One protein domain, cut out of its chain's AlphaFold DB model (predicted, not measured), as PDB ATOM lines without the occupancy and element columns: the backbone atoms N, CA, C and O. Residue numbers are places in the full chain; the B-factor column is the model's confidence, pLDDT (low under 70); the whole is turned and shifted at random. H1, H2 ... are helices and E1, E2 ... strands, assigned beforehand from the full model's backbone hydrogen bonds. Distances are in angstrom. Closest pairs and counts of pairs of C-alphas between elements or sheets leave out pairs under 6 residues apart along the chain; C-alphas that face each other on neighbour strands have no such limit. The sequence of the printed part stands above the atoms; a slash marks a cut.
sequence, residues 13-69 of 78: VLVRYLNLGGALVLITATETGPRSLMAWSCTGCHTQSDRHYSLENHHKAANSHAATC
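What this domain is: This is residues 13 to 69 of the 78 residues of an uncharacterized protein of Streptomyces sp. 846.5 (UniProt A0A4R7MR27). A small sheet of three strands has one helix, H1, packed lengthwise over one face, two layers in all. The 57 printed residues run E1, E2, E3, H1; the strands, in that order across the sheet, form a meander, each the antiparallel neighbour of the one before. The class is mixed, and the whole is a compact rod, radius of gyration of the C-alphas 10.7 A, spanning 34 by 16 by 15 A.

Where its parts are: E1 is residues 13 to 18, from C-alpha 13 at (12.411, 31.703, 6.356). E2 is residues 24 to 29, 15.8 A long; E3 is residues 38 to 42. H1, residues 55 to 68, is 20.1 A long and ends at (27.779, 46.305, 3.506).

How they stand to each other: Hairpin E1 and E2 has N 17 and O 25 within hydrogen-bond range, 2.8 A; hairpin E2 and E3 has N 28 and O 39, 2.8 A. H1 is on the sheet at a height of 8.5 A, over E2 and along the strands, 13 degrees from E2 on the local plane. The closest C-alphas of E2 and H1, Val 25 and Ala 62, are 6.3 A apart. In H1 every O i to N i+4 pair is within hydrogen-bond range.

The domain as a whole: The printed part has no cut. The link E3 to H1 is long, 12 residues. Residues 31 to 36 and 50 to 53 have pLDDT under 70.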
ATOM      1  N   VAL A  13      11.471  30.667   5.905       82.50
ATOM      2  CA  VAL A  13      12.411  31.703   6.356       82.50
ATOM      3  C   VAL A  13      13.023  31.268   7.684       82.50
ATOM      4  O   VAL A  13      12.344  31.257   8.707       82.50
ATOM      5  N   LEU A  14      14.312  30.938   7.668       84.19
ATOM      6  CA  LEU A  14      15.066  30.521   8.849       84.19
ATOM      7  C   LEU A  14      15.584  31.721   9.644       84.19
ATOM      8  O   LEU A  14      15.549  31.728  10.870       84.19
ATOM      9  N   VAL A  15      16.100  32.733   8.940       88.19
ATOM     10  CA  VAL A  15      16.823  33.862   9.543       88.19
ATOM     11  C   VAL A  15      16.536  35.131   8.764       88.19
ATOM     12  O   VAL A  15      16.333  35.097   7.549       88.19
ATOM     13  N   ARG A  16      16.543  36.263   9.469       91.88
ATOM     14  CA  ARG A  16      16.366  37.592   8.891       91.88
ATOM     15  C   ARG A  16      17.441  38.531   9.420       91.88
ATOM     16  O   ARG A  16      17.629  38.629  10.629       91.88
ATOM     17  N   TYR A  17      18.089  39.249   8.516       91.94
ATOM     18  CA  TYR A  17      18.983  40.360   8.815       91.94
ATOM     19  C   TYR A  17      18.427  41.644   8.209       91.94
ATOM     20  O   TYR A  17      17.757  41.607   7.178       91.94
ATOM     21  N   LEU A  18      18.744  42.777   8.828       91.81
ATOM     22  CA  LEU A  18      18.530  44.095   8.239       91.81
ATOM     23  C   LEU A  18      19.850  44.587   7.660       91.81
ATOM     24  O   LEU A  18      20.881  44.528   8.329       91.81
ATOM     25  N   ASN A  19      19.815  45.061   6.419       91.81
ATOM     26  CA  ASN A  19      20.948  45.762   5.838       91.81
ATOM     27  C   ASN A  19      20.980  47.235   6.299       91.81
ATOM     28  O   ASN A  19      20.046  47.728   6.936       91.81
ATOM     29  N   LEU A  20      22.035  47.966   5.934       92.31
ATOM     30  CA  LEU A  20      22.192  49.381   6.296       92.31
ATOM     31  C   LEU A  20      21.130  50.308   5.674       92.31
ATOM     32  O   LEU A  20      20.932  51.417   6.159       92.31
ATOM     33  N   GLY A  21      20.479  49.880   4.588       88.19
ATOM     34  CA  GLY A  21      19.389  50.599   3.923       88.19
ATOM     35  C   GLY A  21      17.991  50.239   4.442       88.19
ATOM     36  O   GLY A  21      17.007  50.738   3.904       88.19
ATOM     37  N   GLY A  22      17.885  49.365   5.450       88.00
ATOM     38  CA  GLY A  22      16.611  48.887   5.990       88.00
ATOM     39  C   GLY A  22      15.922  47.794   5.162       88.00
ATOM     40  O   GLY A  22      14.788  47.433   5.469       88.00
ATOM     41  N   ALA A  23      16.568  47.245   4.131       89.94
ATOM     42  CA  ALA A  23      16.071  46.069   3.421       89.94
ATOM     43  C   ALA A  23      16.410  44.771   4.166       89.94
ATOM     44  O   ALA A  23      17.348  44.704   4.965       89.94
ATOM     45  N   LEU A  24      15.650  43.715   3.874       90.69
ATOM     46  CA  LEU A  24      15.805  42.415   4.514       90.69
ATOM     47  C   LEU A  24      16.791  41.543   3.740       90.69
ATOM     48  O   LEU A  24      16.718  41.438   2.519       90.69
ATOM     49  N   VAL A  25      17.667  40.858   4.466       90.94
ATOM     50  CA  VAL A  25      18.439  39.725   3.956       90.94
ATOM     51  C   VAL A  25      17.907  38.471   4.636       90.94
ATOM     52  O   VAL A  25      17.991  38.325   5.855       90.94
ATOM     53  N   LEU A  26      17.292  37.595   3.855       90.81
ATOM     54  CA  LEU A  26      16.577  36.416   4.319       90.81
ATOM     55  C   LEU A  26      17.424  35.184   4.053       90.81
ATOM     56  O   LEU A  26      17.993  35.066   2.974       90.81
ATOM     57  N   ILE A  27      17.470  34.258   5.005       89.31
ATOM     58  CA  ILE A  27      17.924  32.889   4.754       89.31
ATOM     59  C   ILE A  27      16.676  32.026   4.636       89.31
ATOM     60  O   ILE A  27      15.873  31.974   5.572       89.31
ATOM     61  N   THR A  28      16.511  31.369   3.497       86.56
ATOM     62  CA  THR A  28      15.401  30.469   3.208       86.56
ATOM     63  C   THR A  28      15.882  29.032   3.065       86.56
ATOM     64  O   THR A  28      17.017  28.773   2.667       86.56
ATOM     65  N   ALA A  29      15.012  28.086   3.403       83.56
ATOM     66  CA  ALA A  29      15.194  26.669   3.127       83.56
ATOM     67  C   ALA A  29      13.981  26.121   2.376       83.56
ATOM     68  O   ALA A  29      12.851  26.516   2.652       83.56
ATOM     69  N   THR A  30      14.211  25.205   1.441       72.56
ATOM     70  CA  THR A  30      13.138  24.630   0.613       72.56
ATOM     71  C   THR A  30      12.273  23.613   1.344       72.56
ATOM     72  O   THR A  30      11.124  23.422   0.976       72.56
ATOM     73  N   GLU A  31      12.821  22.945   2.360       65.94
ATOM     74  CA  GLU A  31      12.146  21.919   3.161       65.94
ATOM     75  C   GLU A  31      12.777  21.863   4.562       65.94
ATOM     76  O   GLU A  31      13.858  22.416   4.776       65.94
ATOM     77  N   THR A  32      12.151  21.167   5.515       57.72
ATOM     78  CA  THR A  32      12.770  20.751   6.789       57.72
ATOM     79  C   THR A  32      13.343  19.336   6.667       57.72
ATOM     80  O   THR A  32      12.582  18.372   6.614       57.72
ATOM     81  N   GLY A  33      14.671  19.180   6.654       59.69
ATOM     82  CA  GLY A  33      15.324  17.869   6.661       59.69
ATOM     83  C   GLY A  33      16.831  17.907   6.364       59.69
ATOM     84  O   GLY A  33      17.399  18.952   6.071       59.69
ATOM     85  N   PRO A  34      17.525  16.756   6.387       57.53
ATOM     86  CA  PRO A  34      18.968  16.683   6.119       57.53
ATOM     87  C   PRO A  34      19.360  17.020   4.665       57.53
ATOM     88  O   PRO A  34      20.544  17.131   4.363       57.53
ATOM     89  N   ARG A  35      18.382  17.173   3.760       63.84
ATOM     90  CA  ARG A  35      18.563  17.591   2.357       63.84
ATOM     91  C   ARG A  35      17.986  18.976   2.057       63.84
ATOM     92  O   ARG A  35      17.820  19.313   0.889       63.84
ATOM     93  N   SER A  36      17.679  19.769   3.083       69.31
ATOM     94  CA  SER A  36      17.195  21.137   2.907       69.31
ATOM     95  C   SER A  36      18.173  21.946   2.067       69.31
ATOM     96  O   SER A  36      19.326  22.145   2.458       69.31
ATOM     97  N   LEU A  37      17.710  22.438   0.921       75.75
ATOM     98  CA  LEU A  37      18.479  23.383   0.129       75.75
ATOM     99  C   LEU A  37      18.298  24.744   0.789       75.75
ATOM    100  O   LEU A  37      17.178  25.238   0.904       75.75
ATOM    101  N   MET A  38      19.399  25.300   1.284       80.19
ATOM    102  CA  MET A  38      19.425  26.610   1.917       80.19
ATOM    103  C   MET A  38      19.944  27.640   0.922       80.19
ATOM    104  O   MET A  38      20.870  27.376   0.154       80.19
ATOM    105  N   ALA A  39      19.346  28.819   0.950       85.88
ATOM    106  CA  ALA A  39      19.771  29.972   0.181       85.88
ATOM    107  C   ALA A  39      19.631  31.220   1.048       85.88
ATOM    108  O   ALA A  39      18.873  31.238   2.015       85.88
ATOM    109  N   TRP A  40      20.362  32.277   0.713       88.44
ATOM    110  CA  TRP A  40      20.052  33.604   1.222       88.44
ATOM    111  C   TRP A  40      19.771  34.559   0.071       88.44
ATOM    112  O   TRP A  40      20.328  34.403  -1.016       88.44
ATOM    113  N   SER A  41      18.912  35.543   0.310       90.44
ATOM    114  CA  SER A  41      18.560  36.579  -0.655       90.44
ATOM    115  C   SER A  41      18.381  37.930   0.030       90.44
ATOM    116  O   SER A  41      17.967  38.015   1.184       90.44
ATOM    117  N   CYS A  42      18.726  39.009  -0.667       90.56
ATOM    118  CA  CYS A  42      18.537  40.381  -0.208       90.56
ATOM    119  C   CYS A  42      17.373  41.021  -0.965       90.56
ATOM    120  O   CYS A  42      17.421  41.140  -2.187       90.56
ATOM    121  N   THR A  43      16.348  41.484  -0.251       90.00
ATOM    122  CA  THR A  43      15.148  42.075  -0.859       90.00
ATOM    123  C   THR A  43      15.401  43.443  -1.481       90.00
ATOM    124  O   THR A  43      14.630  43.856  -2.338       90.00
ATOM    125  N   GLY A  44      16.467  44.141  -1.073       88.12
ATOM    126  CA  GLY A  44      16.786  45.475  -1.586       88.12
ATOM    127  C   GLY A  44      17.603  45.467  -2.878       88.12
ATOM    128  O   GLY A  44      17.307  46.214  -3.801       88.12
ATOM    129  N   CYS A  45      18.653  44.640  -2.955       89.88
ATOM    130  CA  CYS A  45      19.536  44.585  -4.133       89.88
ATOM    131  C   CYS A  45      19.335  43.343  -5.007       89.88
ATOM    132  O   CYS A  45      20.052  43.176  -5.989       89.88
ATOM    133  N   HIS A  46      18.417  42.450  -4.624       88.00
ATOM    134  CA  HIS A  46      18.125  41.191  -5.316       88.00
ATOM    135  C   HIS A  46      19.329  40.246  -5.475       88.00
ATOM    136  O   HIS A  46      19.299  39.320  -6.278       88.00
ATOM    137  N   THR A  47      20.392  40.440  -4.687       88.62
ATOM    138  CA  THR A  47      21.494  39.472  -4.620       88.62
ATOM    139  C   THR A  47      21.019  38.217  -3.898       88.62
ATOM    140  O   THR A  47      20.419  38.318  -2.826       88.62
ATOM    141  N   GLN A  48      21.327  37.049  -4.457       86.88
ATOM    142  CA  GLN A  48      21.012  35.749  -3.874       86.88
ATOM    143  C   GLN A  48      22.199  34.787  -3.961       86.88
ATOM    144  O   GLN A  48      23.102  34.965  -4.780       86.88
ATOM    145  N   SER A  49      22.191  33.754  -3.121       83.69
ATOM    146  CA  SER A  49      23.149  32.650  -3.190       83.69
ATOM    147  C   SER A  49      22.513  31.384  -3.753       83.69
ATOM    148  O   SER A  49      21.493  30.943  -3.236       83.69
ATOM    149  N   ASP A  50      23.196  30.735  -4.694       67.50
ATOM    150  CA  ASP A  50      22.726  29.510  -5.368       67.50
ATOM    151  C   ASP A  50      23.442  28.221  -4.918       67.50
ATOM    152  O   ASP A  50      23.459  27.215  -5.624       67.50
ATOM    153  N   ARG A  51      24.116  28.223  -3.762       61.78
ATOM    154  CA  ARG A  51      25.002  27.112  -3.376       61.78
ATOM    155  C   ARG A  51      24.613  26.493  -2.045       61.78
ATOM    156  O   ARG A  51      24.501  27.205  -1.059       61.78
ATOM    157  N   HIS A  52      24.494  25.163  -2.049       62.09
ATOM    158  CA  HIS A  52      24.296  24.295  -0.887       62.09
ATOM    159  C   HIS A  52      25.463  24.406   0.100       62.09
ATOM    160  O   HIS A  52      26.390  23.594   0.081       62.09
ATOM    161  N   TYR A  53      25.441  25.423   0.952       64.31
ATOM    162  CA  TYR A  53      26.364  25.528   2.069       64.31
ATOM    163  C   TYR A  53      25.663  25.158   3.378       64.31
ATOM    164  O   TYR A  53      24.437  25.142   3.479       64.31
ATOM    165  N   SER A  54      26.459  24.838   4.400       76.88
ATOM    166  CA  SER A  54      25.951  24.724   5.766       76.88
ATOM    167  C   SER A  54      25.274  26.030   6.194       76.88
ATOM    168  O   SER A  54      25.657  27.117   5.751       76.88
ATOM    169  N   LEU A  55      24.296  25.926   7.097       79.81
ATOM    170  CA  LEU A  55      23.566  27.072   7.642       79.81
ATOM    171  C   LEU A  55      24.525  28.174   8.129       79.81
ATOM    172  O   LEU A  55      24.357  29.338   7.778       79.81
ATOM    173  N   GLU A  56      25.590  27.802   8.843       85.25
ATOM    174  CA  GLU A  56      26.624  28.719   9.345       85.25
ATOM    175  C   GLU A  56      27.282  29.570   8.241       85.25
ATOM    176  O   GLU A  56      27.474  30.778   8.401       85.25
ATOM    177  N   ASN A  57      27.579  28.974   7.086       84.94
ATOM    178  CA  ASN A  57      28.156  29.702   5.958       84.94
ATOM    179  C   ASN A  57      27.147  30.680   5.344       84.94
ATOM    180  O   ASN A  57      27.521  31.805   5.008       84.94
ATOM    181  N   HIS A  58      25.868  30.294   5.244       87.25
ATOM    182  CA  HIS A  58      24.813  31.219   4.819       87.25
ATOM    183  C   HIS A  58      24.619  32.352   5.829       87.25
ATOM    184  O   HIS A  58      24.475  33.494   5.405       87.25
ATOM    185  N   HIS A  59      24.706  32.087   7.137       89.50
ATOM    186  CA  HIS A  59      24.716  33.132   8.167       89.50
ATOM    187  C   HIS A  59      25.862  34.115   7.951       89.50
ATOM    188  O   HIS A  59      25.631  35.321   7.887       89.50
ATOM    189  N   LYS A  60      27.096  33.621   7.802       90.81
ATOM    190  CA  LYS A  60      28.268  34.481   7.608       90.81
ATOM    191  C   LYS A  60      28.144  35.323   6.340       90.81
ATOM    192  O   LYS A  60      28.399  36.525   6.387       90.81
ATOM    193  N   ALA A  61      27.720  34.721   5.230       90.00
ATOM    194  CA  ALA A  61      27.561  35.413   3.954       90.00
ATOM    195  C   ALA A  61      26.416  36.439   3.981       90.00
ATOM    196  O   ALA A  61      26.629  37.591   3.609       90.00
ATOM    197  N   ALA A  62      25.234  36.055   4.474       90.06
ATOM    198  CA  ALA A  62      24.078  36.942   4.587       90.06
ATOM    199  C   ALA A  62      24.356  38.111   5.538       90.06
ATOM    200  O   ALA A  62      24.080  39.258   5.193       90.06
ATOM    201  N   ASN A  63      24.964  37.844   6.698       92.31
ATOM    202  CA  ASN A  63      25.342  38.880   7.656       92.31
ATOM    203  C   ASN A  63      26.417  39.816   7.085       92.31
ATOM    204  O   ASN A  63      26.311  41.033   7.215       92.31
ATOM    205  N   SER A  64      27.426  39.271   6.394       93.38
ATOM    206  CA  SER A  64      28.440  40.085   5.717       93.38
ATOM    207  C   SER A  64      27.817  40.976   4.644       93.38
ATOM    208  O   SER A  64      28.198  42.137   4.529       93.38
ATOM    209  N   HIS A  65      26.857  40.460   3.874       91.88
ATOM    210  CA  HIS A  65      26.150  41.252   2.876       91.88
ATOM    211  C   HIS A  65      25.286  42.335   3.532       91.88
ATOM    212  O   HIS A  65      25.326  43.486   3.102       91.88
ATOM    213  N   ALA A  66      24.546  42.001   4.591       92.31
ATOM    214  CA  ALA A  66      23.741  42.954   5.351       92.31
ATOM    215  C   ALA A  66      24.595  44.110   5.906       92.31
ATOM    216  O   ALA A  66      24.199  45.270   5.798       92.31
ATOM    217  N   ALA A  67      25.801  43.810   6.395       93.25
ATOM    218  CA  ALA A  67      26.734  44.802   6.928       93.25
ATOM    219  C   ALA A  67      27.274  45.791   5.877       93.25
ATOM    220  O   ALA A  67      27.704  46.884   6.237       93.25
ATOM    221  N   THR A  68      27.261  45.440   4.586       93.62
ATOM    222  CA  THR A  68      27.779  46.305   3.506       93.62
ATOM    223  C   THR A  68      26.690  46.886   2.609       93.62
ATOM    224  O   THR A  68      26.884  47.926   1.982       93.62
ATOM    225  N   CYS A  69      25.547  46.212   2.505       91.50
ATOM    226  CA  CYS A  69      24.495  46.559   1.564       91.50
ATOM    227  C   CYS A  69      23.686  47.761   2.068       91.50
ATOM    228  O   CYS A  69      23.164  47.761   3.180       91.50
TER     229      CYS A  69